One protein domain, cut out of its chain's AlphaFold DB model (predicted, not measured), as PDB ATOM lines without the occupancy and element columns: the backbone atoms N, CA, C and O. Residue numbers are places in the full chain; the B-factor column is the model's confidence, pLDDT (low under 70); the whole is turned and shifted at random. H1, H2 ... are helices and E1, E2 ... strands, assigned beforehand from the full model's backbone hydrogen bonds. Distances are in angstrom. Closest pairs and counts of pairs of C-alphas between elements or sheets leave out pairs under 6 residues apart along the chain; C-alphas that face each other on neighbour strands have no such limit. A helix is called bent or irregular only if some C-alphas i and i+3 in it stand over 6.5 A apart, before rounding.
ATOM      1  N   LEU A  38      37.711  21.727   2.511       92.62
ATOM      2  CA  LEU A  38      36.576  21.230   1.744       92.62
ATOM      3  C   LEU A  38      35.748  22.425   1.263       92.62
ATOM      4  O   LEU A  38      35.115  23.118   2.054       92.62
ATOM      5  N   ILE A  39      35.735  22.654  -0.048       90.75
ATOM      6  CA  ILE A  39      34.986  23.757  -0.657       90.75
ATOM      7  C   ILE A  39      33.860  23.140  -1.478       90.75
ATOM      8  O   ILE A  39      34.084  22.736  -2.612       90.75
ATOM      9  N   TYR A  40      32.662  23.030  -0.909       87.12
ATOM     10  CA  TYR A  40      31.502  22.470  -1.604       87.12
ATOM     11  C   TYR A  40      30.453  23.559  -1.833       87.12
ATOM     12  O   TYR A  40      29.929  24.131  -0.878       87.12
ATOM     13  N   LYS A  41      30.177  23.865  -3.105       81.12
ATOM     14  CA  LYS A  41      29.358  25.007  -3.548       81.12
ATOM     15  C   LYS A  41      28.152  24.564  -4.388       81.12
ATOM     16  O   LYS A  41      27.904  25.103  -5.461       81.12
ATOM     17  N   LYS A  42      27.403  23.554  -3.934       79.88
ATOM     18  CA  LYS A  42      26.221  23.081  -4.674       79.88
ATOM     19  C   LYS A  42      25.113  24.130  -4.663       79.88
ATOM     20  O   LYS A  42      24.676  24.523  -3.583       79.88
ATOM     21  N   SER A  43      24.682  24.556  -5.850       72.50
ATOM     22  CA  SER A  43      23.648  25.582  -6.046       72.50
ATOM     23  C   SER A  43      23.894  26.833  -5.195       72.50
ATOM     24  O   SER A  43      22.970  27.438  -4.661       72.50
ATOM     25  N   ILE A  44      25.163  27.206  -5.011       71.62
ATOM     26  CA  ILE A  44      25.541  28.518  -4.488       71.62
ATOM     27  C   ILE A  44      25.913  29.365  -5.704       71.62
ATOM     28  O   ILE A  44      26.805  28.995  -6.462       71.62
ATOM     29  N   GLY A  45      25.230  30.492  -5.908       78.00
ATOM     30  CA  GLY A  45      25.267  31.210  -7.183       78.00
ATOM     31  C   GLY A  45      24.360  30.561  -8.229       78.00
ATOM     32  O   GLY A  45      23.247  30.164  -7.917       78.00
ATOM     33  N   PHE A  46      24.831  30.471  -9.470       88.19
ATOM     34  CA  PHE A  46      24.010  30.046 -10.615       88.19
ATOM     35  C   PHE A  46      24.718  29.034 -11.524       88.19
ATOM     36  O   PHE A  46      24.373  28.865 -12.694       88.19
ATOM     37  N   ALA A  47      25.764  28.391 -11.006       90.00
ATOM     38  CA  ALA A  47      26.552  27.434 -11.766       90.00
ATOM     39  C   ALA A  47      25.738  26.193 -12.146       90.00
ATOM     40  O   ALA A  47      25.873  25.695 -13.257       90.00
ATOM     41  N   ASP A  48      24.858  25.735 -11.256       89.75
ATOM     42  CA  ASP A  48      23.912  24.654 -11.519       89.75
ATOM     43  C   ASP A  48      22.975  24.979 -12.688       89.75
ATOM     44  O   ASP A  48      22.853  24.167 -13.601       89.75
ATOM     45  N   LEU A  49      22.360  26.167 -12.705       91.06
ATOM     46  CA  LEU A  49      21.502  26.607 -13.812       91.06
ATOM     47  C   LEU A  49      22.275  26.644 -15.132       91.06
ATOM     48  O   LEU A  49      21.838  26.056 -16.118       91.06
ATOM     49  N   ARG A  50      23.460  27.266 -15.124       93.12
ATOM     50  CA  ARG A  50      24.306  27.393 -16.314       93.12
ATOM     51  C   ARG A  50      24.752  26.034 -16.850       93.12
ATOM     52  O   ARG A  50      24.636  25.800 -18.045       93.12
ATOM     53  N   PHE A  51      25.243  25.126 -16.009       94.00
ATOM     54  CA  PHE A  51      25.672  23.804 -16.480       94.00
ATOM     55  C   PHE A  51      24.487  22.953 -16.954       94.00
ATOM     56  O   PHE A  51      24.587  22.307 -17.992       94.00
ATOM     57  N   ASN A  52      23.335  23.038 -16.281       92.56
ATOM     58  CA  ASN A  52      22.111  22.372 -16.732       92.56
ATOM     59  C   ASN A  52      21.596  22.906 -18.081       92.56
ATOM     60  O   ASN A  52      20.946  22.164 -18.819       92.56
ATOM     61  N   GLU A  53      21.812  24.188 -18.390       95.31
ATOM     62  CA  GLU A  53      21.544  24.738 -19.723       95.31
ATOM     63  C   GLU A  53      22.583  24.279 -20.742       95.31
ATOM     64  O   GLU A  53      22.193  23.857 -21.829       95.31
ATOM     65  N   ALA A  54      23.870  24.298 -20.379       96.00
ATOM     66  CA  ALA A  54      24.974  23.858 -21.232       96.00
ATOM     67  C   ALA A  54      24.785  22.416 -21.742       96.00
ATOM     68  O   ALA A  54      25.107  22.135 -22.891       96.00
ATOM     69  N   ASP A  55      24.200  21.533 -20.925       93.81
ATOM     70  CA  ASP A  55      23.859  20.152 -21.303       93.81
ATOM     71  C   ASP A  55      22.725  20.040 -22.344       93.81
ATOM     72  O   ASP A  55      22.540  18.991 -22.959       93.81
ATOM     73  N   LYS A  56      21.912  21.088 -22.514       95.19
ATOM     74  CA  LYS A  56      20.682  21.057 -23.330       95.19
ATOM     75  C   LYS A  56      20.791  21.877 -24.606       95.19
ATOM     76  O   LYS A  56      20.087  21.599 -25.579       95.19
ATOM     77  N   ILE A  57      21.618  22.914 -24.592       96.06
ATOM     78  CA  ILE A  57      21.822  23.772 -25.751       96.06
ATOM     79  C   ILE A  57      22.733  23.097 -26.778       96.06
ATOM     80  O   ILE A  57      23.637  22.341 -26.443       96.06
ATOM     81  N   ASN A  58      22.479  23.373 -28.052       97.06
ATOM     82  CA  ASN A  58      23.272  22.875 -29.169       97.06
ATOM     83  C   ASN A  58      23.103  23.798 -30.380       97.06
ATOM     84  O   ASN A  58      22.121  24.542 -30.464       97.06
ATOM     85  N   ASN A  59      24.035  23.713 -31.330       97.50
ATOM     86  CA  ASN A  59      24.000  24.419 -32.612       97.50
ATOM     87  C   ASN A  59      23.791  25.936 -32.448       97.50
ATOM     88  O   ASN A  59      22.881  26.530 -33.043       97.50
ATOM     89  N   ILE A  60      24.618  26.552 -31.602       97.81
ATOM     90  CA  ILE A  60      24.621  28.000 -31.358       97.81
ATOM     91  C   ILE A  60      25.644  28.711 -32.256       97.81
ATOM     92  O   ILE A  60      26.526  28.089 -32.845       97.81
ATOM     93  N   ASP A  61      25.549  30.031 -32.370       98.31
ATOM     94  CA  ASP A  61      26.501  30.815 -33.156       98.31
ATOM     95  C   ASP A  61      27.789  31.085 -32.372       98.31
ATOM     96  O   ASP A  61      28.874  30.991 -32.941       98.31
ATOM     97  N   VAL A  62      27.681  31.386 -31.072       98.06
ATOM     98  CA  VAL A  62      28.823  31.814 -30.248       98.06
ATOM     99  C   VAL A  62      28.822  31.133 -28.880       98.06
ATOM    100  O   VAL A  62      27.856  31.239 -28.129       98.06
ATOM    101  N   LEU A  63      29.931  30.490 -28.514       98.44
ATOM    102  CA  LEU A  63      30.212  30.046 -27.145       98.44
ATOM    103  C   LEU A  63      31.267  30.961 -26.518       98.44
ATOM    104  O   LEU A  63      32.344  31.128 -27.081       98.44
ATOM    105  N   VAL A  64      30.988  31.520 -25.344       98.44
ATOM    106  CA  VAL A  64      31.955  32.326 -24.584       98.44
ATOM    107  C   VAL A  64      32.549  31.494 -23.455       98.44
ATOM    108  O   VAL A  64      31.820  30.878 -22.678       98.44
ATOM    109  N   LEU A  65      33.873  31.511 -23.339       98.06
ATOM    110  CA  LEU A  65      34.647  30.879 -22.276       98.06
ATOM    111  C   LEU A  65      35.569  31.916 -21.638       98.06
ATOM    112  O   LEU A  65      36.132  32.757 -22.331       98.06
ATOM    113  N   GLY A  66      35.744  31.845 -20.320       96.56
ATOM    114  CA  GLY A  66      36.606  32.772 -19.596       96.56
ATOM    115  C   GLY A  66      36.185  33.007 -18.152       96.56
ATOM    116  O   GLY A  66      35.315  32.337 -17.593       96.56
ATOM    117  N   SER A  67      36.855  33.959 -17.516       95.06
ATOM    118  CA  SER A  67      36.713  34.212 -16.079       95.06
ATOM    119  C   SER A  67      35.514  35.103 -15.725       95.06
ATOM    120  O   SER A  67      34.546  35.202 -16.473       95.06
ATOM    121  N   SER A  68      35.581  35.787 -14.576       91.38
ATOM    122  CA  SER A  68      34.582  36.756 -14.131       91.38
ATOM    123  C   SER A  68      34.337  37.900 -15.121       91.38
ATOM    124  O   SER A  68      33.224  38.421 -15.133       91.38
ATOM    125  N   LEU A  69      35.337  38.291 -15.926       91.75
ATOM    126  CA  LEU A  69      35.151  39.296 -16.981       91.75
ATOM    127  C   LEU A  69      34.228  38.758 -18.070       91.75
ATOM    128  O   LEU A  69      33.205  39.372 -18.346       91.75
ATOM    129  N   ALA A  70      34.505  37.561 -18.587       94.00
ATOM    130  CA  ALA A  70      33.624  36.902 -19.542       94.00
ATOM    131  C   ALA A  70      32.212  36.684 -18.971       94.00
ATOM    132  O   ALA A  70      31.204  37.088 -19.548       94.00
ATOM    133  N   TYR A  71      32.158  36.104 -17.775       91.19
ATOM    134  CA  TYR A  71      30.948  35.739 -17.041       91.19
ATOM    135  C   TYR A  71      29.951  36.893 -16.853       91.19
ATOM    136  O   TYR A  71      28.742  36.665 -16.842       91.19
ATOM    137  N   ARG A  72      30.457  38.125 -16.702       91.94
ATOM    138  CA  ARG A  72      29.658  39.344 -16.485       91.94
ATOM    139  C   ARG A  72      29.813  40.389 -17.593       91.94
ATOM    140  O   ARG A  72      29.295  41.490 -17.451       91.94
ATOM    141  N   GLY A  73      30.524  40.071 -18.671       93.25
ATOM    142  CA  GLY A  73      30.828  41.004 -19.759       93.25
ATOM    143  C   GLY A  73      30.102  40.688 -21.064       93.25
ATOM    144  O   GLY A  73      29.799  41.602 -21.825       93.25
ATOM    145  N   TYR A  74      29.782  39.416 -21.315       96.06
ATOM    146  CA  TYR A  74      29.075  38.996 -22.526       96.06
ATOM    147  C   TYR A  74      27.612  38.689 -22.205       96.06
ATOM    148  O   TYR A  74      27.295  37.578 -21.775       96.06
ATOM    149  N   ASP A  75      26.746  39.687 -22.398       95.94
ATOM    150  CA  ASP A  75      25.297  39.596 -22.189       95.94
ATOM    151  C   ASP A  75      24.586  38.995 -23.419       95.94
ATOM    152  O   ASP A  75      24.563  39.629 -24.478       95.94
ATOM    153  N   PRO A  76      23.960  37.807 -23.303       96.50
ATOM    154  CA  PRO A  76      23.274  37.136 -24.392       96.50
ATOM    155  C   PRO A  76      22.195  37.969 -25.073       96.50
ATOM    156  O   PRO A  76      21.994  37.815 -26.277       96.50
ATOM    157  N   ARG A  77      21.524  38.862 -24.336       97.19
ATOM    158  CA  ARG A  77      20.411  39.671 -24.851       97.19
ATOM    159  C   ARG A  77      20.871  40.584 -25.987       97.19
ATOM    160  O   ARG A  77      20.219  40.641 -27.023       97.19
ATOM    161  N   ILE A  78      22.051  41.192 -25.846       96.38
ATOM    162  CA  ILE A  78      22.633  42.103 -26.846       96.38
ATOM    163  C   ILE A  78      22.928  41.362 -28.162       96.38
ATOM    164  O   ILE A  78      22.674  41.866 -29.254       96.38
ATOM    165  N   PHE A  79      23.450  40.138 -28.082       96.38
ATOM    166  CA  PHE A  79      23.725  39.318 -29.268       96.38
ATOM    167  C   PHE A  79      22.433  38.806 -29.914       96.38
ATOM    168  O   PHE A  79      22.318  38.802 -31.140       96.38
ATOM    169  N   GLN A  80      21.449  38.420 -29.097       95.88
ATOM    170  CA  GLN A  80      20.141  37.956 -29.559       95.88
ATOM    171  C   GLN A  80      19.367  39.053 -30.300       95.88
ATOM    172  O   GLN A  80      18.758  38.764 -31.329       95.88
ATOM    173  N   GLU A  81      19.452  40.309 -29.850       97.12
ATOM    174  CA  GLU A  81      18.902  41.476 -30.563       97.12
ATOM    175  C   GLU A  81      19.487  41.637 -31.975       97.12
ATOM    176  O   GLU A  81      18.817  42.139 -32.875       97.12
ATOM    177  N   ASN A  82      20.711  41.149 -32.191       96.44
ATOM    178  CA  ASN A  82      21.398  41.153 -33.482       96.44
ATOM    179  C   ASN A  82      21.269  39.818 -34.243       96.44
ATOM    180  O   ASN A  82      21.951  39.606 -35.243       96.44
ATOM    181  N   GLY A  83      20.395  38.914 -33.791       97.00
ATOM    182  CA  GLY A  83      20.100  37.651 -34.469       97.00
ATOM    183  C   GLY A  83      21.079  36.506 -34.188       97.00
ATOM    184  O   GLY A  83      21.018  35.495 -34.885       97.00
ATOM    185  N   PHE A  84      21.950  36.625 -33.179       97.50
ATOM    186  CA  PHE A  84      22.903  35.574 -32.807       97.50
ATOM    187  C   PHE A  84      22.430  34.758 -31.601       97.50
ATOM    188  O   PHE A  84      22.041  35.297 -30.562       97.50
ATOM    189  N   LYS A  85      22.543  33.431 -31.700       97.75
ATOM    190  CA  LYS A  85      22.413  32.513 -30.565       97.75
ATOM    191  C   LYS A  85      23.759  32.398 -29.862       97.75
ATOM    192  O   LYS A  85      24.700  31.833 -30.413       97.75
ATOM    193  N   ILE A  86      23.843  32.903 -28.639       97.81
ATOM    194  CA  ILE A  86      25.061  32.873 -27.828       97.81
ATOM    195  C   ILE A  86      24.823  32.147 -26.511       97.81
ATOM    196  O   ILE A  86      23.718  32.169 -25.964       97.81
ATOM    197  N   PHE A  87      25.882  31.541 -25.992       98.38
ATOM    198  CA  PHE A  87      25.908  30.995 -24.648       98.38
ATOM    199  C   PHE A  87      27.201  31.375 -23.932       98.38
ATOM    200  O   PHE A  87      28.297  31.192 -24.461       98.38
ATOM    201  N   ASN A  88      27.068  31.898 -22.718       98.12
ATOM    202  CA  ASN A  88      28.170  32.284 -21.858       98.12
ATOM    203  C   ASN A  88      28.464  31.180 -20.840       98.12
ATOM    204  O   ASN A  88      27.760  31.012 -19.848       98.12
ATOM    205  N   LEU A  89      29.535  30.430 -21.081       97.38
ATOM    206  CA  LEU A  89      30.036  29.386 -20.187       97.38
ATOM    207  C   LEU A  89      31.226  29.887 -19.338       97.38
ATOM    208  O   LEU A  89      31.964  29.102 -18.736       97.38
ATOM    209  N   GLY A  90      31.413  31.207 -19.255       95.62
ATOM    210  CA  GLY A  90      32.364  31.839 -18.351       95.62
ATOM    211  C   GLY A  90      31.938  31.708 -16.888       95.62
ATOM    212  O   GLY A  90      30.753  31.596 -16.582       95.62
ATOM    213  N   SER A  91      32.894  31.722 -15.956       92.69
ATOM    214  CA  SER A  91      32.624  31.587 -14.513       92.69
ATOM    215  C   SER A  91      33.594  32.399 -13.656       92.69
ATOM    216  O   SER A  91      34.704  32.705 -14.089       92.69
ATOM    217  N   SER A  92      33.226  32.693 -12.405       90.69
ATOM    218  CA  SER A  92      34.137  33.328 -11.446       90.69
ATOM    219  C   SER A  92      35.464  32.577 -11.350       90.69
ATOM    220  O   SER A  92      35.482  31.356 -11.184       90.69
ATOM    221  N   SER A  93      36.571  33.315 -11.446       92.19
ATOM    222  CA  SER A  93      37.925  32.771 -11.288       92.19
ATOM    223  C   SER A  93      38.247  31.582 -12.219       92.19
ATOM    224  O   SER A  93      39.100  30.768 -11.864       92.19
ATOM    225  N   GLN A  94      37.590  31.460 -13.386       95.75
ATOM    226  CA  GLN A  94      37.860  30.387 -14.357       95.75
ATOM    227  C   GLN A  94      39.308  30.463 -14.857       95.75
ATOM    228  O   GLN A  94      39.710  31.461 -15.467       95.75
ATOM    229  N   SER A  95      40.084  29.414 -14.587       96.31
ATOM    230  CA  SER A  95      41.450  29.257 -15.089       96.31
ATOM    231  C   SER A  95      41.462  28.409 -16.366       96.31
ATOM    232  O   SER A  95      40.474  27.742 -16.678       96.31
ATOM    233  N   PHE A  96      42.588  28.367 -17.084       97.50
ATOM    234  CA  PHE A  96      42.707  27.572 -18.312       97.50
ATOM    235  C   PHE A  96      42.531  26.071 -18.086       97.50
ATOM    236  O   PHE A  96      41.970  25.393 -18.938       97.50
ATOM    237  N   VAL A  97      42.931  25.541 -16.927       97.06
ATOM    238  CA  VAL A  97      42.633  24.146 -16.556       97.06
ATOM    239  C   VAL A  97      41.117  23.894 -16.530       97.06
ATOM    240  O   VAL A  97      40.655  22.892 -17.075       97.06
ATOM    241  N   GLN A  98      40.325  24.813 -15.966       96.94
ATOM    242  CA  GLN A  98      38.861  24.698 -15.976       96.94
ATOM    243  C   GLN A  98      38.272  24.953 -17.364       96.94
ATOM    244  O   GLN A  98      37.368  24.234 -17.772       96.94
ATOM    245  N   THR A  99      38.792  25.919 -18.121       97.44
ATOM    246  CA  THR A  99      38.353  26.154 -19.502       97.44
ATOM    247  C   THR A  99      38.588  24.926 -20.381       97.44
ATOM    248  O   THR A  99      37.696  24.534 -21.129       97.44
ATOM    249  N   LYS A 100      39.740  24.255 -20.241       97.38
ATOM    250  CA  LYS A 100      40.037  23.005 -20.949       97.38
ATOM    251  C   LYS A 100      39.056  21.904 -20.567       97.38
ATOM    252  O   LYS A 100      38.541  21.220 -21.445       97.38
ATOM    253  N   PHE A 101      38.752  21.774 -19.276       97.19
ATOM    254  CA  PHE A 101      37.707  20.867 -18.816       97.19
ATOM    255  C   PHE A 101      36.351  21.187 -19.471       97.19
ATOM    256  O   PHE A 101      35.690  20.278 -19.959       97.19
ATOM    257  N   LEU A 102      35.932  22.453 -19.519       97.44
ATOM    258  CA  LEU A 102      34.645  22.834 -20.111       97.44
ATOM    259  C   LEU A 102      34.597  22.537 -21.611       97.44
ATOM    260  O   LEU A 102      33.591  22.019 -22.087       97.44
ATOM    261  N   ILE A 103      35.692  22.773 -22.334       96.94
ATOM    262  CA  ILE A 103      35.822  22.375 -23.740       96.94
ATOM    263  C   ILE A 103      35.641  20.860 -23.889       96.94
ATOM    264  O   ILE A 103      34.787  20.427 -24.657       96.94
ATOM    265  N   ASP A 104      36.354  20.063 -23.089       95.69
ATOM    266  CA  ASP A 104      36.310  18.595 -23.155       95.69
ATOM    267  C   ASP A 104      34.949  17.987 -22.788       95.69
ATOM    268  O   ASP A 104      34.714  16.809 -23.056       95.69
ATOM    269  N   ASN A 105      34.071  18.743 -22.122       95.81
ATOM    270  CA  ASN A 105      32.758  18.255 -21.688       95.81
ATOM    271  C   ASN A 105      31.598  18.822 -22.499       95.81
ATOM    272  O   ASN A 105      30.575  18.151 -22.613       95.81
ATOM    273  N   PHE A 106      31.727  20.038 -23.028       96.88
ATOM    274  CA  PHE A 106      30.595  20.760 -23.601       96.88
ATOM    275  C   PHE A 106      30.794  21.193 -25.049       96.88
ATOM    276  O   PHE A 106      29.793  21.454 -25.706       96.88
ATOM    277  N   LEU A 107      32.022  21.276 -25.577       96.88
ATOM    278  CA  LEU A 107      32.233  21.848 -26.914       96.88
ATOM    279  C   LEU A 107      31.497  21.053 -28.005       96.88
ATOM    280  O   LEU A 107      30.806  21.652 -28.826       96.88
ATOM    281  N   GLU A 108      31.594  19.721 -27.973       95.56
ATOM    282  CA  GLU A 108      30.908  18.845 -28.933       95.56
ATOM    283  C   GLU A 108      29.381  18.909 -28.788       95.56
ATOM    284  O   GLU A 108      28.673  19.035 -29.784       95.56
ATOM    285  N   THR A 109      28.869  18.876 -27.553       95.75
ATOM    286  CA  THR A 109      27.427  18.959 -27.263       95.75
ATOM    287  C   THR A 109      26.834  20.292 -27.719       95.75
ATOM    288  O   THR A 109      25.790  20.327 -28.369       95.75
ATOM    289  N   ILE A 110      27.519  21.396 -27.404       97.94
ATOM    290  CA  ILE A 110      27.075  22.751 -27.736       97.94
ATOM    291  C   ILE A 110      27.201  23.014 -29.242       97.94
ATOM    292  O   ILE A 110      26.375  23.740 -29.796       97.94
ATOM    293  N   ASN A 111      28.205  22.436 -29.907       97.56
ATOM    294  CA  ASN A 111      28.485  22.599 -31.334       97.56
ATOM    295  C   ASN A 111      28.389  24.070 -31.819       97.56
ATOM    296  O   ASN A 111      27.525  24.392 -32.644       97.56
ATOM    297  N   PRO A 112      29.194  24.999 -31.261       97.81
ATOM    298  CA  PRO A 112      29.147  26.406 -31.639       97.81
ATOM    299  C   PRO A 112      29.859  26.662 -32.976       97.81
ATOM    300  O   PRO A 112      30.847  26.005 -33.295       97.81
ATOM    301  N   LYS A 113      29.423  27.678 -33.733       97.69
ATOM    302  CA  LYS A 113      30.149  28.127 -34.942       97.69
ATOM    303  C   LYS A 113      31.436  28.883 -34.610       97.69
ATOM    304  O   LYS A 113      32.415  28.775 -35.342       97.69
ATOM    305  N   PHE A 114      31.418  29.656 -33.525       96.12
ATOM    306  CA  PHE A 114      32.548  30.446 -33.049       96.12
ATOM    307  C   PHE A 114      32.717  30.298 -31.539       96.12
ATOM    308  O   PHE A 114      31.741  30.215 -30.790       96.12
ATOM    309  N   VAL A 115      33.969  30.325 -31.084       97.44
ATOM    310  CA  VAL A 115      34.316  30.354 -29.663       97.44
ATOM    311  C   VAL A 115      35.021  31.669 -29.352       97.44
ATOM    312  O   VAL A 115      36.020  32.008 -29.982       97.44
ATOM    313  N   ILE A 116      34.504  32.406 -28.372       97.56
ATOM    314  CA  ILE A 116      35.182  33.555 -27.774       97.56
ATOM    315  C   ILE A 116      35.890  33.056 -26.521       97.56
ATOM    316  O   ILE A 116      35.243  32.692 -25.539       97.56
ATOM    317  N   LEU A 117      37.220  33.053 -26.556       97.44
ATOM    318  CA  LEU A 117      38.053  32.796 -25.389       97.44
ATOM    319  C   LEU A 117      38.514  34.136 -24.801       97.44
ATOM    320  O   LEU A 117      39.406  34.784 -25.345       97.44
ATOM    321  N   ASP A 118      37.899  34.550 -23.697       96.81
ATOM    322  CA  ASP A 118      38.285  35.740 -22.936       96.81
ATOM    323  C   ASP A 118      39.532  35.428 -22.095       96.81
ATOM    324  O   ASP A 118      39.509  34.600 -21.173       96.81
ATOM    325  N   VAL A 119      40.635  36.076 -22.473       95.25
ATOM    326  CA  VAL A 119      41.969  35.868 -21.910       95.25
ATOM    327  C   VAL A 119      42.418  37.128 -21.185       95.25
ATOM    328  O   VAL A 119      42.474  38.204 -21.777       95.25
ATOM    329  N   TYR A 120      42.838  36.986 -19.930       90.44
ATOM    330  CA  TYR A 120      43.537  38.046 -19.208       90.44
ATOM    331  C   TYR A 120      44.725  37.495 -18.396       90.44
ATOM    332  O   TYR A 120      44.691  36.349 -17.934       90.44
ATOM    333  N   PRO A 121      45.784  38.302 -18.175       90.81
ATOM    334  CA  PRO A 121      47.067  37.812 -17.657       90.81
ATOM    335  C   PRO A 121      46.989  37.050 -16.326       90.81
ATOM    336  O   PRO A 121      47.705  36.070 -16.130       90.81
ATOM    337  N   ARG A 122      46.085  37.427 -15.413       90.19
ATOM    338  CA  ARG A 122      46.001  36.763 -14.101       90.19
ATOM    339  C   ARG A 122      45.376  35.359 -14.140       90.19
ATOM    340  O   ARG A 122      45.363  34.670 -13.125       90.19
ATOM    341  N   GLN A 123      44.884  34.878 -15.283       93.31
ATOM    342  CA  GLN A 123      44.495  33.461 -15.407       93.31
ATOM    343  C   GLN A 123      45.700  32.532 -15.329       93.31
ATOM    344  O   GLN A 123      45.562  31.409 -14.849       93.31
ATOM    345  N   PHE A 124      46.873  33.005 -15.758       94.94
ATOM    346  CA  PHE A 124      48.102  32.219 -15.764       94.94
ATOM    347  C   PHE A 124      48.668  31.977 -14.357       94.94
ATOM    348  O   PHE A 124      49.316  30.959 -14.136       94.94
ATOM    349  N   GLU A 125      48.386  32.858 -13.392       93.81
ATOM    350  CA  GLU A 125      48.780  32.700 -11.978       93.81
ATOM    351  C   GLU A 125      47.700  32.009 -11.124       93.81
ATOM    352  O   GLU A 125      47.944  31.579  -9.994       93.81
ATOM    353  N   ASN A 126      46.479  31.886 -11.647       91.75
ATOM    354  CA  ASN A 126      45.338  31.412 -10.881       91.75
ATOM    355  C   ASN A 126      45.431  29.903 -10.597       91.75
ATOM    356  O   ASN A 126      45.608  29.078 -11.491       91.75
ATOM    357  N   SER A 127      45.241  29.526  -9.330       92.19
ATOM    358  CA  SER A 127      45.176  28.121  -8.905       92.19
ATOM    359  C   SER A 127      43.944  27.364  -9.417       92.19
ATOM    360  O   SER A 127      43.935  26.138  -9.370       92.19
ATOM    361  N   GLY A 128      42.884  28.064  -9.839       93.00
ATOM    362  CA  GLY A 128      41.638  27.488 -10.357       93.00
ATOM    363  C   GLY A 128      40.705  26.876  -9.305       93.00
ATOM    364  O   GLY A 128      39.581  26.508  -9.610       93.00
ATOM    365  N   ILE A 129      41.131  26.781  -8.043       94.06
ATOM    366  CA  ILE A 129      40.493  25.954  -6.996       94.06
ATOM    367  C   ILE A 129      39.045  26.337  -6.726       94.06
ATOM    368  O   ILE A 129      38.204  25.468  -6.503       94.06
ATOM    369  N   GLU A 130      38.750  27.631  -6.756       91.62
ATOM    370  CA  GLU A 130      37.392  28.115  -6.568       91.62
ATOM    371  C   GLU A 130      36.460  27.662  -7.700       91.62
ATOM    372  O   GLU A 130      35.361  27.180  -7.428       91.62
ATOM    373  N   SER A 131      36.918  27.790  -8.947       93.44
ATOM    374  CA  SER A 131      36.164  27.389 -10.136       93.44
ATOM    375  C   SER A 131      36.035  25.864 -10.207       93.44
ATOM    376  O   SER A 131      34.951  25.353 -10.479       93.44
ATOM    377  N   SER A 132      37.078  25.110  -9.840       95.56
ATOM    378  CA  SER A 132      36.993  23.647  -9.741       95.56
ATOM    379  C   SER A 132      35.978  23.213  -8.701       95.56
ATOM    380  O   SER A 132      35.195  22.307  -8.958       95.56
ATOM    381  N   ALA A 133      35.964  23.850  -7.528       94.44
ATOM    382  CA  ALA A 133      34.988  23.539  -6.495       94.44
ATOM    383  C   ALA A 133      33.549  23.765  -6.984       94.44
ATOM    384  O   ALA A 133      32.669  22.956  -6.686       94.44
ATOM    385  N   ASP A 134      33.326  24.829  -7.757       92.88
ATOM    386  CA  ASP A 134      32.038  25.139  -8.375       92.88
ATOM    387  C   ASP A 134      31.631  24.074  -9.411       92.88
ATOM    388  O   ASP A 134      30.539  23.513  -9.330       92.88
ATOM    389  N   ILE A 135      32.546  23.699 -10.309       95.31
ATOM    390  CA  ILE A 135      32.353  22.633 -11.306       95.31
ATOM    391  C   ILE A 135      32.053  21.284 -10.639       95.31
ATOM    392  O   ILE A 135      31.030  20.663 -10.925       95.31
ATOM    393  N   ILE A 136      32.914  20.837  -9.718       96.00
ATOM    394  CA  ILE A 136      32.816  19.524  -9.060       96.00
ATOM    395  C   ILE A 136      31.516  19.402  -8.263       96.00
ATOM    396  O   ILE A 136      30.949  18.314  -8.155       96.00
ATOM    397  N   SER A 137      31.054  20.503  -7.669       93.75
ATOM    398  CA  SER A 137      29.813  20.502  -6.897       93.75
ATOM    399  C   SER A 137      28.590  20.454  -7.812       93.75
ATOM    400  O   SER A 137      27.603  19.807  -7.473       93.75
ATOM    401  N   ASN A 138      28.623  21.130  -8.963       92.75
ATOM    402  CA  ASN A 138      27.411  21.398  -9.735       92.75
ATOM    403  C   ASN A 138      27.189  20.478 -10.942       92.75
ATOM    404  O   ASN A 138      26.028  20.277 -11.286       92.75
ATOM    405  N   ILE A 139      28.234  19.862 -11.496       92.00
ATOM    406  CA  ILE A 139      28.144  18.948 -12.647       92.00
ATOM    407  C   ILE A 139      28.116  17.482 -12.186       92.00
ATOM    408  O   ILE A 139      28.694  17.119 -11.155       92.00
ATOM    409  N   SER A 140      27.448  16.627 -12.964       91.12
ATOM    410  CA  SER A 140      27.504  15.169 -12.809       91.12
ATOM    411  C   SER A 140      28.944  14.665 -12.901       91.12
ATOM    412  O   SER A 140      29.653  14.957 -13.867       91.12
ATOM    413  N   LEU A 141      29.390  13.893 -11.906       92.88
ATOM    414  CA  LEU A 141      30.772  13.414 -11.879       92.88
ATOM    415  C   LEU A 141      31.078  12.482 -13.058       92.88
ATOM    416  O   LEU A 141      30.362  11.520 -13.324       92.88
ATOM    417  N   ASN A 142      32.187  12.757 -13.745       92.81
ATOM    418  CA  ASN A 142      32.667  11.966 -14.872       92.81
ATOM    419  C   ASN A 142      34.205  11.884 -14.885       92.81
ATOM    420  O   ASN A 142      34.898  12.467 -14.044       92.81
ATOM    421  N   SER A 143      34.755  11.139 -15.846       93.88
ATOM    422  CA  SER A 143      36.202  10.934 -15.963       93.88
ATOM    423  C   SER A 143      36.973  12.226 -16.245       93.88
ATOM    424  O   SER A 143      38.101  12.368 -15.776       93.88
ATOM    425  N   ASN A 144      36.378  13.193 -16.948       94.88
ATOM    426  CA  ASN A 144      37.009  14.484 -17.212       94.88
ATOM    427  C   ASN A 144      37.119  15.330 -15.935       94.88
ATOM    428  O   ASN A 144      38.143  15.983 -15.736       94.88
ATOM    429  N   ILE A 145      36.137  15.264 -15.025       95.69
ATOM    430  CA  ILE A 145      36.233  15.932 -13.713       95.69
ATOM    431  C   ILE A 145      37.385  15.326 -12.911       95.69
ATOM    432  O   ILE A 145      38.189  16.059 -12.340       95.69
ATOM    433  N   LEU A 146      37.510  13.995 -12.902       95.44
ATOM    434  CA  LEU A 146      38.615  13.328 -12.212       95.44
ATOM    435  C   LEU A 146      39.979  13.725 -12.801       95.44
ATOM    436  O   LEU A 146      40.901  14.013 -12.039       95.44
ATOM    437  N   LYS A 147      40.107  13.799 -14.134       95.75
ATOM    438  CA  LYS A 147      41.329  14.293 -14.796       95.75
ATOM    439  C   LYS A 147      41.668  15.718 -14.355       95.75
ATOM    440  O   LYS A 147      42.814  15.966 -13.996       95.75
ATOM    441  N   MET A 148      40.683  16.619 -14.325       95.88
ATOM    442  CA  MET A 148      40.870  18.004 -13.873       95.88
ATOM    443  C   MET A 148      41.362  18.060 -12.419       95.88
ATOM    444  O   MET A 148      42.331  18.755 -12.119       95.88
ATOM    445  N   VAL A 149      40.734  17.291 -11.524       95.94
ATOM    446  CA  VAL A 149      41.105  17.209 -10.102       95.94
ATOM    447  C   VAL A 149      42.541  16.694  -9.925       95.94
ATOM    448  O   VAL A 149      43.318  17.282  -9.175       95.94
ATOM    449  N   LEU A 150      42.923  15.638 -10.650       95.31
ATOM    450  CA  LEU A 150      44.280  15.081 -10.614       95.31
ATOM    451  C   LEU A 150      45.325  16.037 -11.205       95.31
ATOM    452  O   LEU A 150      46.418  16.153 -10.658       95.31
ATOM    453  N   GLN A 151      44.997  16.732 -12.298       93.31
ATOM    454  CA  GLN A 151      45.890  17.707 -12.932       93.31
ATOM    455  C   GLN A 151      46.187  18.885 -12.002       93.31
ATOM    456  O   GLN A 151      47.319  19.359 -11.945       93.31
ATOM    457  N   GLN A 152      45.176  19.351 -11.273       91.19
ATOM    458  CA  GLN A 152      45.310  20.476 -10.356       91.19
ATOM    459  C   GLN A 152      46.046  20.112  -9.061       91.19
ATOM    460  O   GLN A 152      46.685  20.971  -8.456       91.19
ATOM    461  N   ASN A 153      45.968  18.841  -8.654       93.06
ATOM    462  CA  ASN A 153      46.712  18.260  -7.542       93.06
ATOM    463  C   ASN A 153      46.630  19.061  -6.228       93.06
ATOM    464  O   ASN A 153      47.638  19.304  -5.561       93.06
ATOM    465  N   ASP A 154      45.418  19.469  -5.845       94.94
ATOM    466  CA  ASP A 154      45.170  20.219  -4.613       94.94
ATOM    467  C   ASP A 154      44.214  19.464  -3.682       94.94
ATOM    468  O   ASP A 154      43.143  19.006  -4.092       94.94
ATOM    469  N   LEU A 155      44.577  19.389  -2.398       95.69
ATOM    470  CA  LEU A 155      43.816  18.699  -1.352       95.69
ATOM    471  C   LEU A 155      42.342  19.120  -1.302       95.69
ATOM    472  O   LEU A 155      41.466  18.280  -1.091       95.69
ATOM    473  N   ARG A 156      42.058  20.408  -1.519       96.06
ATOM    474  CA  ARG A 156      40.691  20.943  -1.509       96.06
ATOM    475  C   ARG A 156      39.867  20.342  -2.632       96.06
ATOM    476  O   ARG A 156      38.731  19.950  -2.400       96.06
ATOM    477  N   THR A 157      40.449  20.214  -3.823       96.19
ATOM    478  CA  THR A 157      39.757  19.631  -4.981       96.19
ATOM    479  C   THR A 157      39.499  18.138  -4.803       96.19
ATOM    480  O   THR A 157      38.396  17.681  -5.104       96.19
ATOM    481  N   TYR A 158      40.439  17.395  -4.205       97.25
ATOM    482  CA  TYR A 158      40.229  15.990  -3.839       97.25
ATOM    483  C   TYR A 158      39.090  15.828  -2.832       97.25
ATOM    484  O   TYR A 158      38.194  15.008  -3.030       97.25
ATOM    485  N   ASN A 159      39.079  16.644  -1.777       97.44
ATOM    486  CA  ASN A 159      38.038  16.585  -0.754       97.44
ATOM    487  C   ASN A 159      36.667  16.966  -1.303       97.44
ATOM    488  O   ASN A 159      35.685  16.281  -1.019       97.44
ATOM    489  N   THR A 160      36.596  18.016  -2.123       96.56
ATOM    490  CA  THR A 160      35.358  18.405  -2.800       96.56
ATOM    491  C   THR A 160      34.868  17.301  -3.731       96.56
ATOM    492  O   THR A 160      33.672  17.025  -3.740       96.56
ATOM    493  N   PHE A 161      35.758  16.615  -4.455       97.00
ATOM    494  CA  PHE A 161      35.387  15.484  -5.308       97.00
ATOM    495  C   PHE A 161      34.824  14.310  -4.500       97.00
ATOM    496  O   PHE A 161      33.734  13.831  -4.806       97.00
ATOM    497  N   ILE A 162      35.509  13.896  -3.426       96.88
ATOM    498  CA  ILE A 162      35.045  12.828  -2.522       96.88
ATOM    499  C   ILE A 162      33.665  13.168  -1.952       96.88
ATOM    500  O   ILE A 162      32.754  12.338  -1.956       96.88
ATOM    501  N   PHE A 163      33.496  14.400  -1.473       95.81
ATOM    502  CA  PHE A 163      32.237  14.825  -0.881       95.81
ATOM    503  C   PHE A 163      31.117  14.975  -1.918       95.81
ATOM    504  O   PHE A 163      29.973  14.617  -1.637       95.81
ATOM    505  N   SER A 164      31.426  15.452  -3.125       94.56
ATOM    506  CA  SER A 164      30.467  15.507  -4.235       94.56
ATOM    507  C   SER A 164      30.018  14.102  -4.636       94.56
ATOM    508  O   SER A 164      28.821  13.857  -4.748       94.56
ATOM    509  N   PHE A 165      30.945  13.140  -4.718       94.88
ATOM    510  CA  PHE A 165      30.628  11.739  -5.002       94.88
ATOM    511  C   PHE A 165      29.679  11.153  -3.956       94.88
ATOM    512  O   PHE A 165      28.654  10.562  -4.300       94.88
ATOM    513  N   TYR A 166      29.978  11.373  -2.673       94.75
ATOM    514  CA  TYR A 166      29.090  10.968  -1.589       94.75
ATOM    515  C   TYR A 166      27.687  11.580  -1.733       94.75
ATOM    516  O   TYR A 166      26.693  10.860  -1.632       94.75
ATOM    517  N   ASN A 167      27.579  12.884  -2.003       91.88
ATOM    518  CA  ASN A 167      26.275  13.537  -2.127       91.88
ATOM    519  C   ASN A 167      25.481  13.069  -3.356       91.88
ATOM    520  O   ASN A 167      24.272  12.879  -3.239       91.88
ATOM    521  N   GLN A 168      26.139  12.878  -4.504       90.50
ATOM    522  CA  GLN A 168      25.477  12.517  -5.762       90.50
ATOM    523  C   GLN A 168      25.047  11.048  -5.824       90.50
ATOM    524  O   GLN A 168      23.992  10.767  -6.381       90.50
ATOM    525  N   TYR A 169      25.835  10.118  -5.269       91.19
ATOM    526  CA  TYR A 169      25.595   8.678  -5.458       91.19
ATOM    527  C   TYR A 169      25.182   7.926  -4.194       91.19
ATOM    528  O   TYR A 169      24.513   6.900  -4.299       91.19
ATOM    529  N   ILE A 170      25.592   8.388  -3.008       90.31
ATOM    530  CA  ILE A 170      25.324   7.677  -1.745       90.31
ATOM    531  C   ILE A 170      24.156   8.323  -1.011       90.31
ATOM    532  O   ILE A 170      23.225   7.635  -0.600       90.31
ATOM    533  N   ARG A 171      24.197   9.647  -0.831       86.75
ATOM    534  CA  ARG A 171      23.156  10.362  -0.090       86.75
ATOM    535  C   ARG A 171      21.863  10.521  -0.885       86.75
ATOM    536  O   ARG A 171      20.831  10.553  -0.227       86.75
ATOM    537  N   SER A 172      21.956  10.683  -2.215       70.12
ATOM    538  CA  SER A 172      20.871  10.860  -3.205       70.12
ATOM    539  C   SER A 172      19.538  11.288  -2.591       70.12
ATOM    540  O   SER A 172      18.860  10.412  -2.072       70.12
ATOM    541  N   ASN A 173      19.201  12.594  -2.635       57.12
ATOM    542  CA  ASN A 173      17.873  13.221  -2.375       57.12
ATOM    543  C   ASN A 173      17.950  14.590  -1.654       57.12
ATOM    544  O   ASN A 173      17.133  14.882  -0.782       57.12
ATOM    545  N   ILE A 174      18.911  15.463  -1.981       63.44
ATOM    546  CA  ILE A 174      18.790  16.876  -1.580       63.44
ATOM    547  C   ILE A 174      18.430  17.685  -2.816       63.44
ATOM    548  O   ILE A 174      19.265  17.883  -3.697       63.44
ATOM    549  N   GLU A 175      17.192  18.164  -2.863       63.25
ATOM    550  CA  GLU A 175      16.839  19.269  -3.744       63.25
ATOM    551  C   GLU A 175      17.505  20.533  -3.208       63.25
ATOM    552  O   GLU A 175      17.185  21.032  -2.126       63.25
ATOM    553  N   TYR A 176      18.467  21.043  -3.966       66.19
ATOM    554  CA  TYR A 176      19.040  22.345  -3.696       66.19
ATOM    555  C   TYR A 176      18.186  23.382  -4.417       66.19
ATOM    556  O   TYR A 176      18.040  23.343  -5.637       66.19
ATOM    557  N   LYS A 177      17.585  24.301  -3.659       61.75
ATOM    558  CA  LYS A 177      16.895  25.446  -4.254       61.75
ATOM    559  C   LYS A 177      17.943  26.401  -4.801       61.75
ATOM    560  O   LYS A 177      18.862  26.763  -4.064       61.75
ATOM    561  N   SER A 178      17.776  26.832  -6.050       60.97
ATOM    562  CA  SER A 178      18.600  27.901  -6.605       60.97
ATOM    563  C   SER A 178      18.538  29.118  -5.672       60.97
ATOM    564  O   SER A 178      17.463  29.462  -5.162       60.97
ATOM    565  N   PRO A 179      19.680  29.746  -5.381       65.19
ATOM    566  CA  PRO A 179      19.742  30.795  -4.389       65.19
ATOM    567  C   PRO A 179      19.099  32.056  -4.966       65.19
ATOM    568  O   PRO A 179      19.500  32.553  -6.014       65.19
ATOM    569  N   ASN A 180      18.124  32.614  -4.246       58.09
ATOM    570  CA  ASN A 180      17.670  33.982  -4.486       58.09
ATOM    571  C   ASN A 180      18.751  34.942  -3.977       58.09
ATOM    572  O   ASN A 180      18.740  35.358  -2.814       58.09
ATOM    573  N   LEU A 181      19.720  35.260  -4.834       69.50
ATOM    574  CA  LEU A 181      20.698  36.299  -4.550       69.50
ATOM    575  C   LEU A 181      20.034  37.666  -4.727       69.50
ATOM    576  O   LEU A 181      19.454  37.962  -5.763       69.50
ATOM    577  N   LYS A 182      20.115  38.522  -3.701       71.38
ATOM    578  CA  LYS A 182      19.516  39.871  -3.741       71.38
ATOM    579  C   LYS A 182      20.176  40.800  -4.768       71.38
ATOM    580  O   LYS A 182      19.592  41.818  -5.111       71.38
ATOM    581  N   THR A 183      21.403  40.491  -5.185       83.06
ATOM    582  CA  THR A 183      22.269  41.389  -5.968       83.06
ATOM    583  C   THR A 183      22.616  40.865  -7.352       83.06
ATOM    584  O   THR A 183      23.069  41.647  -8.180       83.06
ATOM    585  N   ASP A 184      22.450  39.565  -7.588       87.81
ATOM    586  CA  ASP A 184      22.810  38.922  -8.845       87.81
ATOM    587  C   ASP A 184      21.583  38.215  -9.420       87.81
ATOM    588  O   ASP A 184      20.878  37.515  -8.692       87.81
ATOM    589  N   LEU A 185      21.361  38.380 -10.721       90.19
ATOM    590  CA  LEU A 185      20.293  37.733 -11.473       90.19
ATOM    591  C   LEU A 185      20.895  36.872 -12.581       90.19
ATOM    592  O   LEU A 185      21.766  37.317 -13.326       90.19
ATOM    593  N   TYR A 186      20.400  35.644 -12.698       91.69
ATOM    594  CA  TYR A 186      20.730  34.775 -13.816       91.69
ATOM    595  C   TYR A 186      19.870  35.094 -15.033       91.69
ATOM    596  O   TYR A 186      18.641  35.071 -14.960       91.69
ATOM    597  N   ILE A 187      20.536  35.358 -16.153       94.00
ATOM    598  CA  ILE A 187      19.925  35.553 -17.460       94.00
ATOM    599  C   ILE A 187      20.163  34.281 -18.288       94.00
ATOM    600  O   ILE A 187      21.322  33.872 -18.440       94.00
ATOM    601  N   PRO A 188      19.099  33.654 -18.835       94.81
ATOM    602  CA  PRO A 188      19.229  32.500 -19.722       94.81
ATOM    603  C   PRO A 188      20.232  32.759 -20.845       94.81
ATOM    604  O   PRO A 188      20.266  33.847 -21.422       94.81
ATOM    605  N   GLY A 189      21.059  31.761 -21.146       95.50
ATOM    606  CA  GLY A 189      22.268  31.977 -21.938       95.50
ATOM    607  C   GLY A 189      23.538  32.147 -21.098       95.50
ATOM    608  O   GLY A 189      24.574  32.503 -21.652       95.50
ATOM    609  N   GLY A 190      23.484  31.884 -19.788       94.38
ATOM    610  CA  GLY A 190      24.663  31.717 -18.931       94.38
ATOM    611  C   GLY A 190      25.260  32.991 -18.320       94.38
ATOM    612  O   GLY A 190      26.310  32.925 -17.675       94.38
ATOM    613  N   TYR A 191      24.606  34.142 -18.482       95.00
ATOM    614  CA  TYR A 191      25.096  35.442 -18.015       95.00
ATOM    615  C   TYR A 191      24.538  35.832 -16.654       95.00
ATOM    616  O   TYR A 191      23.367  35.588 -16.365       95.00
ATOM    617  N   ILE A 192      25.368  36.492 -15.839       91.75
ATOM    618  CA  ILE A 192      24.939  37.052 -14.555       91.75
ATOM    619  C   ILE A 192      24.973  38.563 -14.562       91.75
ATOM    620  O   ILE A 192      26.037  39.188 -14.563       91.75
ATOM    621  N   GLU A 193      23.786  39.131 -14.421       90.50
ATOM    622  CA  GLU A 193      23.587  40.551 -14.217       90.50
ATOM    623  C   GLU A 193      23.815  40.899 -12.743       90.50
ATOM    624  O   GLU A 193      23.239  40.275 -11.850       90.50
ATOM    625  N   ASN A 194      24.660  41.897 -12.477       86.62
ATOM    626  CA  ASN A 194      24.758  42.495 -11.150       86.62
ATOM    627  C   ASN A 194      23.846  43.724 -11.084       86.62
ATOM    628  O   ASN A 194      24.021  44.664 -11.853       86.62
ATOM    629  N   ILE A 195      22.915  43.742 -10.136       80.75
ATOM    630  CA  ILE A 195      21.944  44.836  -9.972       80.75
ATOM    631  C   ILE A 195      22.574  46.029  -9.217       80.75
ATOM    632  O   ILE A 195      22.034  47.132  -9.201       80.75
ATOM    633  N   THR A 196      23.744  45.840  -8.597       76.81
ATOM    634  CA  THR A 196      24.465  46.888  -7.862       76.81
ATOM    635  C   THR A 196      25.652  47.430  -8.657       76.81
ATOM    636  O   THR A 196      26.708  46.810  -8.752       76.81
ATOM    637  N   VAL A 197      25.521  48.648  -9.175       63.31
ATOM    638  CA  VAL A 197      26.639  49.345  -9.824       63.31
ATOM    639  C   VAL A 197      27.592  49.865  -8.746       63.31
ATOM    640  O   VAL A 197      27.298  50.841  -8.062       63.31
ATOM    641  N   ILE A 209      53.310  38.835 -13.265       88.06
ATOM    642  CA  ILE A 209      52.562  37.588 -13.088       88.06
ATOM    643  C   ILE A 209      53.519  36.402 -12.969       88.06
ATOM    644  O   ILE A 209      54.439  36.251 -13.775       88.06
ATOM    645  N   ASP A 210      53.281  35.540 -11.982       91.88
ATOM    646  CA  ASP A 210      53.968  34.252 -11.877       91.88
ATOM    647  C   ASP A 210      53.175  33.192 -12.648       91.88
ATOM    648  O   ASP A 210      52.130  32.701 -12.209       91.88
ATOM    649  N   VAL A 211      53.640  32.894 -13.859       94.94
ATOM    650  CA  VAL A 211      52.959  31.979 -14.775       94.94
ATOM    651  C   VAL A 211      53.108  30.550 -14.277       94.94
ATOM    652  O   VAL A 211      54.191  29.962 -14.298       94.94
ATOM    653  N   ARG A 212      51.987  29.930 -13.919       95.12
ATOM    654  CA  ARG A 212      51.972  28.522 -13.546       95.12
ATOM    655  C   ARG A 212      52.056  27.632 -14.783       95.12
ATOM    656  O   ARG A 212      51.325  27.802 -15.762       95.12
ATOM    657  N   ALA A 213      52.904  26.611 -14.706       94.81
ATOM    658  CA  ALA A 213      53.121  25.677 -15.809       94.81
ATOM    659  C   ALA A 213      51.867  24.861 -16.184       94.81
ATOM    660  O   ALA A 213      51.701  24.504 -17.346       94.81
ATOM    661  N   ASP A 214      50.991  24.549 -15.224       94.50
ATOM    662  CA  ASP A 214      49.726  23.847 -15.477       94.50
ATOM    663  C   ASP A 214      48.749  24.707 -16.293       94.50
ATOM    664  O   ASP A 214      48.143  24.205 -17.239       94.50
ATOM    665  N   GLN A 215      48.648  25.999 -15.971       96.12
ATOM    666  CA  GLN A 215      47.812  26.956 -16.693       96.12
ATOM    667  C   GLN A 215      48.349  27.233 -18.097       96.12
ATOM    668  O   GLN A 215      47.567  27.227 -19.045       96.12
ATOM    669  N   MET A 216      49.668  27.401 -18.255       96.44
ATOM    670  CA  MET A 216      50.285  27.580 -19.575       96.44
ATOM    671  C   MET A 216      50.040  26.367 -20.481       96.44
ATOM    672  O   MET A 216      49.535  26.519 -21.587       96.44
ATOM    673  N   LYS A 217      50.290  25.148 -19.987       96.19
ATOM    674  CA  LYS A 217      50.030  23.915 -20.749       96.19
ATOM    675  C   LYS A 217      48.559  23.759 -21.128       96.19
ATOM    676  O   LYS A 217      48.246  23.307 -22.226       96.19
ATOM    677  N   ALA A 218      47.644  24.100 -20.216       96.50
ATOM    678  CA  ALA A 218      46.216  24.058 -20.508       96.50
ATOM    679  C   ALA A 218      45.842  25.076 -21.593       96.50
ATOM    680  O   ALA A 218      45.118  24.721 -22.517       96.50
ATOM    681  N   PHE A 219      46.378  26.298 -21.526       97.25
ATOM    682  CA  PHE A 219      46.176  27.326 -22.543       97.25
ATOM    683  C   PHE A 219      46.691  26.889 -23.920       97.25
ATOM    684  O   PHE A 219      45.931  26.925 -24.884       97.25
ATOM    685  N   GLU A 220      47.929  26.391 -24.003       97.19
ATOM    686  CA  GLU A 220      48.520  25.842 -25.234       97.19
ATOM    687  C   GLU A 220      47.669  24.706 -25.822       97.19
ATOM    688  O   GLU A 220      47.441  24.638 -27.030       97.19
ATOM    689  N   SER A 221      47.136  23.831 -24.966       96.50
ATOM    690  CA  SER A 221      46.236  22.769 -25.408       96.50
ATOM    691  C   SER A 221      44.910  23.312 -25.940       96.50
ATOM    692  O   SER A 221      44.414  22.778 -26.927       96.50
ATOM    693  N   ILE A 222      44.338  24.353 -25.327       96.88
ATOM    694  CA  ILE A 222      43.090  24.979 -25.790       96.88
ATOM    695  C   ILE A 222      43.282  25.592 -27.176       96.88
ATOM    696  O   ILE A 222      42.493  25.318 -28.072       96.88
ATOM    697  N   ILE A 223      44.335  26.389 -27.366       95.69
ATOM    698  CA  ILE A 223      44.581  27.054 -28.653       95.69
ATOM    699  C   ILE A 223      44.912  26.062 -29.771       95.69
ATOM    700  O   ILE A 223      44.702  26.388 -30.924       95.69
ATOM    701  N   SER A 224      45.400  24.858 -29.450       95.12
ATOM    702  CA  SER A 224      45.672  23.820 -30.456       95.12
ATOM    703  C   SER A 224      44.422  23.101 -30.982       95.12
ATOM    704  O   SER A 224      44.526  22.319 -31.924       95.12
ATOM    705  N   ILE A 225      43.263  23.312 -30.347       91.56
ATOM    706  CA  ILE A 225      41.980  22.717 -30.760       91.56
ATOM    707  C   ILE A 225      41.354  23.504 -31.920       91.56
ATOM    708  O   ILE A 225      40.624  22.916 -32.718       91.56
TER     709      ILE A 225
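This is residues 38 to 197 and 209 to 225 of the 226 residues of an uncharacterized protein of Cyclobacterium qasimii M12-11B (UniProt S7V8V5). A small sheet of three parallel strands, E2 E1 E3, has helix H4 over one face, and H4 also belongs to a four-helix bundle, H4 H5 H6 H7, that extends away from the sheet. H8 packs on H4, while the hairpin of E4 and E5 packs on H2 and is reached from H7 by a long loop. The printed part has 177 residues, in the order H1 E1 H2 H3 E2 H4 E3 H5 H6 H7 E4 E5 H8, and is mostly helix. It is compact, with a radius of gyration of the C-alphas of 15.7 A and spans of 45 by 38 by 34 A.

After Leu 38, H1 spans residues 47 to 54, from C-alpha 47 at (26.552, 27.434, -11.766). Then come E1, 62 to 65; H2, 68 to 73; H3, 76 to 81; E2, 86 to 88; and H4, 96 to 110, 18.9 A long. H4 is irregular: C-alphas 105 and 108 are 7.5 A apart. E3 is 114 to 117, H5 129 to 138, H6 143 to 152, and H7 155 to 171, 22.3 A long. H7 is neither bent nor irregular, but only just: C-alphas 168 and 171 are 6.5 A apart. E4 is 184 to 187, E5 191 to 194, and H8 213 to 223, ending at C-alpha 223 (44.581, 27.054, -28.653).

E1 is parallel to E3, with N 65 and O 116 2.8 A apart, and to E2, with N 64 and O 87 2.9 A apart. E1, H2 H3, E2 is a strand-helix-strand unit, two parallel neighbour strands with helices between; E2, H4, E3 is a split one, with E1 between its strands. Both crossovers are right-handed. H4 has a height over the sheet of 9.3 A; H1, H2 and H3 only graze the sheet. H4 touches H6, closest C-alphas Phe 101 and Met 148 at 6.5 A, and H8, Val 97 and Ala 218 at 5.3 A. H5 touches H7, Ser 137 and Ser 164 at 5.7 A, and H1, Asp 48 and Asn 138 at 5.1 A. In the antiparallel hairpin of E4 and E5, N 187 and O 191 are 2.8 A apart. Every O i to N i+4 pair is within hydrogen-bond range in H1, H2, H3, H5, H6 and H8; H4 has 9 of 11 and H7 12 of 13.

The C-alphas farthest apart, those of Asn 82 and Ile 170, are 46.3 A apart. Residues 198 to 208 are not printed, and C-alphas 197 and 209 are 28.7 A apart across this cut. The links E3 to H5 and H7 to E4 are long. Mean pLDDT of the printed part is 91.8; residues 173 to 181 and 197 are under 70.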